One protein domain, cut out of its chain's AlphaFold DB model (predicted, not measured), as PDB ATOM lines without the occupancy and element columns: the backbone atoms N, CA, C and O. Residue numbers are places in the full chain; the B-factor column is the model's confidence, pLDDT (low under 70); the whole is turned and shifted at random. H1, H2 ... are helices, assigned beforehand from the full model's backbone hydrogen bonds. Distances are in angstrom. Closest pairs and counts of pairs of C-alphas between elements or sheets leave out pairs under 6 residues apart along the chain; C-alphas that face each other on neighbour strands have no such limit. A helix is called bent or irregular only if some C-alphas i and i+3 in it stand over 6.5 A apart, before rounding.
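This is residues 5 to 54 of the 55 residues of the protein "Glycerol-3-phosphate ABC transporter, permease protein UgpE (TC 3.A.1.1.3)" of Olavius sp. associated proteobacterium Delta 1 (UniProt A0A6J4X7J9). A short helical hairpin, H1 folding back beside H2, forms one end of a long rod, and the bent helix H3 sticks out from it as a long free arm. The tip of the hairpin, residues 13 to 18, also stands free, at the far end from H3. The printed part has 50 residues with three named helices, H1, H2 and H3 along the chain, and no named strand; the class is all helix. The whole is extended, with a radius of gyration of the C-alphas of 17.4 A, and the C-alphas span 55 by 15 by 12 A.

H1, residues 5 to 12, and H2, residues 21 to 31, form a helical hairpin joined by a short link of 8 residues. They touch, with the closest C-alphas, those of Met 11 and Thr 24, 6.4 A apart. Their lines stand at a shallow tilt of 12 degrees, and they run opposite ways. After a tight link of 1 residue comes H3, residues 33 to 52, assigned as one helix by its hydrogen bonds but bent: C-alphas 41 and 44 are 7.8 A apart. Its arms, H3a, residues 33 to 41, and H3b, residues 44 to 52, stand at a steep tilt of 63 degrees. H2 and H3a meet only through their link. H1 is apart from H3a and H3b, and H2 is apart from H3b. In H1, H2, H3a and H3b every O i to N i+4 pair is within hydrogen-bond range.

H1 begins at C-alpha 5, (-36.325, -125.946, 34.101), and is 10.9 A long from first to last C-alpha. H2 begins at C-alpha 21, (-48.475, -117.665, 31.264), and measures 15.0 A. H3a measures 12.2 A and H3b 12.3 A, ending at C-alpha 52, (-14.503, -112.945, 57.958).

The two C-alphas farthest apart, those of Asp 16 and Glu 52, are 55.4 A apart. Residues 32 to 54, of which 33 to 52 belong to H3, stand free. The printed part has no cut and no long link. The mean pLDDT of the printed part is 90.3, and residues 53 to 54 are under 70.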
ATOM      1  N   VAL A   5     -36.433-126.745  35.334       91.88
ATOM      2  CA  VAL A   5     -36.325-125.946  34.101       91.88
ATOM      3  C   VAL A   5     -36.866-126.708  32.890       91.88
ATOM      4  O   VAL A   5     -37.634-126.149  32.111       91.88
ATOM      5  N   MET A   6     -36.534-127.999  32.758       93.81
ATOM      6  CA  MET A   6     -37.083-128.838  31.685       93.81
ATOM      7  C   MET A   6     -38.606-128.972  31.783       93.81
ATOM      8  O   MET A   6     -39.278-129.112  30.764       93.81
ATOM      9  N   HIS A   7     -39.165-128.934  32.994       91.12
ATOM     10  CA  HIS A   7     -40.609-128.986  33.193       91.12
ATOM     11  C   HIS A   7     -41.289-127.675  32.772       91.12
ATOM     12  O   HIS A   7     -42.251-127.711  32.011       91.12
ATOM     13  N   ILE A   8     -40.736-126.526  33.179       92.94
ATOM     14  CA  ILE A   8     -41.229-125.193  32.789       92.94
ATOM     15  C   ILE A   8     -41.191-125.016  31.263       92.94
ATOM     16  O   ILE A   8     -42.152-124.529  30.678       92.94
ATOM     17  N   GLN A   9     -40.130-125.476  30.591       91.44
ATOM     18  CA  GLN A   9     -40.053-125.426  29.126       91.44
ATOM     19  C   GLN A   9     -41.199-126.196  28.453       91.44
ATOM     20  O   GLN A   9     -41.787-125.703  27.498       91.44
ATOM     21  N   ARG A  10     -41.584-127.365  28.974       90.94
ATOM     22  CA  ARG A  10     -42.714-128.139  28.427       90.94
ATOM     23  C   ARG A  10     -44.066-127.441  28.597       90.94
ATOM     24  O   ARG A  10     -44.950-127.674  27.786       90.94
ATOM     25  N   MET A  11     -44.220-126.590  29.615       89.81
ATOM     26  CA  MET A  11     -45.429-125.774  29.801       89.81
ATOM     27  C   MET A  11     -45.517-124.622  28.789       89.81
ATOM     28  O   MET A  11     -46.611-124.178  28.460       89.81
ATOM     29  N   LEU A  12     -44.369-124.150  28.293       90.12
ATOM     30  CA  LEU A  12     -44.279-123.086  27.290       90.12
ATOM     31  C   LEU A  12     -44.384-123.608  25.853       90.12
ATOM     32  O   LEU A  12     -44.907-122.916  24.988       90.12
ATOM     33  N   PHE A  13     -43.881-124.813  25.590       87.50
ATOM     34  CA  PHE A  13     -43.893-125.431  24.264       87.50
ATOM     35  C   PHE A  13     -45.016-126.465  24.157       87.50
ATOM     36  O   PHE A  13     -44.765-127.668  24.063       87.50
ATOM     37  N   VAL A  14     -46.262-125.987  24.189       84.38
ATOM     38  CA  VAL A  14     -47.447-126.821  23.953       84.38
ATOM     39  C   VAL A  14     -47.765-126.812  22.457       84.38
ATOM     40  O   VAL A  14     -47.885-125.749  21.853       84.38
ATOM     41  N   ALA A  15     -47.870-127.993  21.844       77.69
ATOM     42  CA  ALA A  15     -48.319-128.108  20.458       77.69
ATOM     43  C   ALA A  15     -49.809-127.743  20.373       77.69
ATOM     44  O   ALA A  15     -50.607-128.228  21.174       77.69
ATOM     45  N   ASP A  16     -50.160-126.881  19.420       78.62
ATOM     46  CA  ASP A  16     -51.541-126.510  19.085       78.62
ATOM     47  C   ASP A  16     -52.344-125.787  20.191       78.62
ATOM     48  O   ASP A  16     -53.563-125.652  20.078       78.62
ATOM     49  N   ALA A  17     -51.686-125.264  21.235       83.38
ATOM     50  CA  ALA A  17     -52.328-124.471  22.288       83.38
ATOM     51  C   ALA A  17     -51.508-123.237  22.692       83.38
ATOM     52  O   ALA A  17     -50.284-123.199  22.558       83.38
ATOM     53  N   ILE A  18     -52.198-122.219  23.211       85.88
ATOM     54  CA  ILE A  18     -51.559-121.019  23.762       85.88
ATOM     55  C   ILE A  18     -51.014-121.354  25.159       85.88
ATOM     56  O   ILE A  18     -51.754-121.913  25.970       85.88
ATOM     57  N   PRO A  19     -49.753-121.011  25.474       87.50
ATOM     58  CA  PRO A  19     -49.203-121.226  26.807       87.50
ATOM     59  C   PRO A  19     -49.939-120.426  27.887       87.50
ATOM     60  O   PRO A  19     -50.111-119.210  27.775       87.50
ATOM     61  N   GLU A  20     -50.291-121.099  28.982       92.19
ATOM     62  CA  GLU A  20     -50.857-120.475  30.182       92.19
ATOM     63  C   GLU A  20     -49.746-119.765  30.975       92.19
ATOM     64  O   GLU A  20     -49.042-120.352  31.811       92.19
ATOM     65  N   TRP A  21     -49.546-118.478  30.679       92.44
ATOM     66  CA  TRP A  21     -48.475-117.665  31.264       92.44
ATOM     67  C   TRP A  21     -48.598-117.507  32.779       92.44
ATOM     68  O   TRP A  21     -47.604-117.631  33.492       92.44
ATOM     69  N   ASN A  22     -49.809-117.278  33.282       93.69
ATOM     70  CA  ASN A  22     -50.105-117.185  34.713       93.69
ATOM     71  C   ASN A  22     -49.679-118.455  35.467       93.69
ATOM     72  O   ASN A  22     -49.002-118.366  36.492       93.69
ATOM     73  N   LEU A  23     -50.024-119.629  34.937       93.56
ATOM     74  CA  LEU A  23     -49.694-120.908  35.553       93.56
ATOM     75  C   LEU A  23     -48.187-121.173  35.490       93.56
ATOM     76  O   LEU A  23     -47.580-121.559  36.489       93.56
ATOM     77  N   THR A  24     -47.569-120.914  34.339       94.12
ATOM     78  CA  THR A  24     -46.126-121.111  34.159       94.12
ATOM     79  C   THR A  24     -45.316-120.207  35.087       94.12
ATOM     80  O   THR A  24     -44.367-120.666  35.725       94.12
ATOM     81  N   MET A  25     -45.711-118.939  35.227       94.69
ATOM     82  CA  MET A  25     -45.062-118.008  36.151       94.69
ATOM     83  C   MET A  25     -45.282-118.401  37.614       94.69
ATOM     84  O   MET A  25     -44.345-118.327  38.406       94.69
ATOM     85  N   ALA A  26     -46.471-118.890  37.979       95.88
ATOM     86  CA  ALA A  26     -46.719-119.410  39.323       95.88
ATOM     87  C   ALA A  26     -45.791-120.593  39.651       95.88
ATOM     88  O   ALA A  26     -45.176-120.620  40.719       95.88
ATOM     89  N   VAL A  27     -45.614-121.531  38.716       94.81
ATOM     90  CA  VAL A  27     -44.668-122.648  38.870       94.81
ATOM     91  C   VAL A  27     -43.223-122.153  38.949       94.81
ATOM     92  O   VAL A  27     -42.462-122.656  39.773       94.81
ATOM     93  N   ALA A  28     -42.839-121.149  38.157       94.81
ATOM     94  CA  ALA A  28     -41.506-120.551  38.231       94.81
ATOM     95  C   ALA A  28     -41.229-119.912  39.605       94.81
ATOM     96  O   ALA A  28     -40.139-120.074  40.149       94.81
ATOM     97  N   ILE A  29     -42.221-119.249  40.207       95.88
ATOM     98  CA  ILE A  29     -42.111-118.709  41.570       95.88
ATOM     99  C   ILE A  29     -41.983-119.849  42.593       95.88
ATOM    100  O   ILE A  29     -41.113-119.801  43.461       95.88
ATOM    101  N   LEU A  30     -42.792-120.906  42.477       95.81
ATOM    102  CA  LEU A  30     -42.699-122.073  43.363       95.81
ATOM    103  C   LEU A  30     -41.347-122.794  43.244       95.81
ATOM    104  O   LEU A  30     -40.804-123.263  44.244       95.81
ATOM    105  N   ALA A  31     -40.765-122.833  42.045       95.75
ATOM    106  CA  ALA A  31     -39.442-123.398  41.797       95.75
ATOM    107  C   ALA A  31     -38.317-122.665  42.550       95.75
ATOM    108  O   ALA A  31     -37.260-123.252  42.777       95.75
ATOM    109  N   MET A  32     -38.543-121.413  42.964       96.06
ATOM    110  CA  MET A  32     -37.602-120.628  43.767       96.06
ATOM    111  C   MET A  32     -37.689-120.928  45.271       96.06
ATOM    112  O   MET A  32     -36.818-120.492  46.023       96.06
ATOM    113  N   LEU A  33     -38.681-121.696  45.739       96.12
ATOM    114  CA  LEU A  33     -38.805-122.025  47.163       96.12
ATOM    115  C   LEU A  33     -37.571-122.757  47.726       96.12
ATOM    116  O   LEU A  33     -37.083-122.328  48.772       96.12
ATOM    117  N   PRO A  34     -37.009-123.799  47.072       94.56
ATOM    118  CA  PRO A  34     -35.823-124.482  47.585       94.56
ATOM    119  C   PRO A  34     -34.596-123.572  47.786       94.56
ATOM    120  O   PRO A  34     -34.057-123.580  48.893       94.56
ATOM    121  N   PRO A  35     -34.138-122.759  46.806       94.62
ATOM    122  CA  PRO A  35     -32.983-121.887  47.023       94.62
ATOM    123  C   PRO A  35     -33.257-120.799  48.067       94.62
ATOM    124  O   PRO A  35     -32.378-120.500  48.872       94.62
ATOM    125  N   VAL A  36     -34.475-120.248  48.119       96.25
ATOM    126  CA  VAL A  36     -34.846-119.266  49.152       96.25
ATOM    127  C   VAL A  36     -34.795-119.896  50.545       96.25
ATOM    128  O   VAL A  36     -34.235-119.300  51.463       96.25
ATOM    129  N   LEU A  37     -35.300-121.122  50.708       96.81
ATOM    130  CA  LEU A  37     -35.214-121.863  51.968       96.81
ATOM    131  C   LEU A  37     -33.766-122.092  52.406       96.81
ATOM    132  O   LEU A  37     -33.448-121.893  53.577       96.81
ATOM    133  N   VAL A  38     -32.882-122.461  51.473       95.38
ATOM    134  CA  VAL A  38     -31.448-122.618  51.763       95.38
ATOM    135  C   VAL A  38     -30.864-121.312  52.299       95.38
ATOM    136  O   VAL A  38     -30.195-121.321  53.333       95.38
ATOM    137  N   VAL A  39     -31.161-120.182  51.651       94.38
ATOM    138  CA  VAL A  39     -30.687-118.864  52.096       94.38
ATOM    139  C   VAL A  39     -31.232-118.514  53.479       94.38
ATOM    140  O   VAL A  39     -30.456-118.083  54.324       94.38
ATOM    141  N   LEU A  40     -32.521-118.741  53.751       95.50
ATOM    142  CA  LEU A  40     -33.123-118.447  55.058       95.50
ATOM    143  C   LEU A  40     -32.465-119.240  56.195       95.50
ATOM    144  O   LEU A  40     -32.172-118.681  57.253       95.50
ATOM    145  N   VAL A  41     -32.188-120.528  55.976       96.00
ATOM    146  CA  VAL A  41     -31.530-121.383  56.977       96.00
ATOM    147  C   VAL A  41     -30.072-120.972  57.173       96.00
ATOM    148  O   VAL A  41     -29.577-120.919  58.300       96.00
ATOM    149  N   MET A  42     -29.374-120.655  56.084       95.19
ATOM    150  CA  MET A  42     -27.946-120.359  56.115       95.19
ATOM    151  C   MET A  42     -27.619-118.874  56.295       95.19
ATOM    152  O   MET A  42     -26.440-118.542  56.380       95.19
ATOM    153  N   GLN A  43     -28.609-117.981  56.408       92.00
ATOM    154  CA  GLN A  43     -28.413-116.525  56.373       92.00
ATOM    155  C   GLN A  43     -27.307-116.053  57.325       92.00
ATOM    156  O   GLN A  43     -26.439-115.276  56.941       92.00
ATOM    157  N   ARG A  44     -27.273-116.582  58.555       91.56
ATOM    158  CA  ARG A  44     -26.235-116.239  59.543       91.56
ATOM    159  C   ARG A  44     -24.849-116.768  59.173       91.56
ATOM    160  O   ARG A  44     -23.865-116.090  59.444       91.56
ATOM    161  N   LEU A  45     -24.761-117.970  58.600       90.44
ATOM    162  CA  LEU A  45     -23.494-118.582  58.186       90.44
ATOM    163  C   LEU A  45     -22.913-117.862  56.969       90.44
ATOM    164  O   LEU A  45     -21.727-117.555  56.964       90.44
ATOM    165  N   PHE A  46     -23.759-117.519  55.995       88.19
ATOM    166  CA  PHE A  46     -23.353-116.709  54.850       88.19
ATOM    167  C   PHE A  46     -22.849-115.333  55.287       88.19
ATOM    168  O   PHE A  46     -21.769-114.935  54.872       88.19
ATOM    169  N   VAL A  47     -23.565-114.636  56.177       90.56
ATOM    170  CA  VAL A  47     -23.122-113.325  56.687       90.56
ATOM    171  C   VAL A  47     -21.784-113.427  57.422       90.56
ATOM    172  O   VAL A  47     -20.901-112.616  57.169       90.56
ATOM    173  N   LYS A  48     -21.599-114.430  58.291       89.12
ATOM    174  CA  LYS A  48     -20.312-114.638  58.978       89.12
ATOM    175  C   LYS A  48     -19.169-114.896  57.993       89.12
ATOM    176  O   LYS A  48     -18.142-114.238  58.096       89.12
ATOM    177  N   GLY A  49     -19.376-115.776  57.011       87.88
ATOM    178  CA  GLY A  49     -18.368-116.075  55.989       87.88
ATOM    179  C   GLY A  49     -18.000-114.869  55.117       87.88
ATOM    180  O   GLY A  49     -16.829-114.684  54.792       87.88
ATOM    181  N   LEU A  50     -18.972-114.014  54.776       86.44
ATOM    182  CA  LEU A  50     -18.715-112.784  54.015       86.44
ATOM    183  C   LEU A  50     -17.895-111.765  54.821       86.44
ATOM    184  O   LEU A  50     -17.009-111.129  54.267       86.44
ATOM    185  N   VAL A  51     -18.154-111.636  56.125       87.06
ATOM    186  CA  VAL A  51     -17.473-110.659  56.994       87.06
ATOM    187  C   VAL A  51     -16.061-111.109  57.392       87.06
ATOM    188  O   VAL A  51     -15.172-110.273  57.520       87.06
ATOM    189  N   GLU A  52     -15.827-112.410  57.587       78.56
ATOM    190  CA  GLU A  52     -14.503-112.945  57.958       78.56
ATOM    191  C   GLU A  52     -13.482-112.887  56.812       78.56
ATOM    192  O   GLU A  52     -12.285-112.855  57.074       78.56
ATOM    193  N   THR A  53     -13.938-112.841  55.556       69.00
ATOM    194  CA  THR A  53     -13.054-112.795  54.377       69.00
ATOM    195  C   THR A  53     -12.514-111.382  54.095       69.00
ATOM    196  O   THR A  53     -11.516-111.238  53.396       69.00
ATOM    197  N   GLU A  54     -13.141-110.333  54.642       60.94
ATOM    198  CA  GLU A  54     -12.722-108.931  54.452       60.94
ATOM    199  C   GLU A  54     -11.713-108.421  55.503       60.94
ATOM    200  O   GLU A  54     -11.404-107.227  55.522       60.94
TER     201      GLU A  54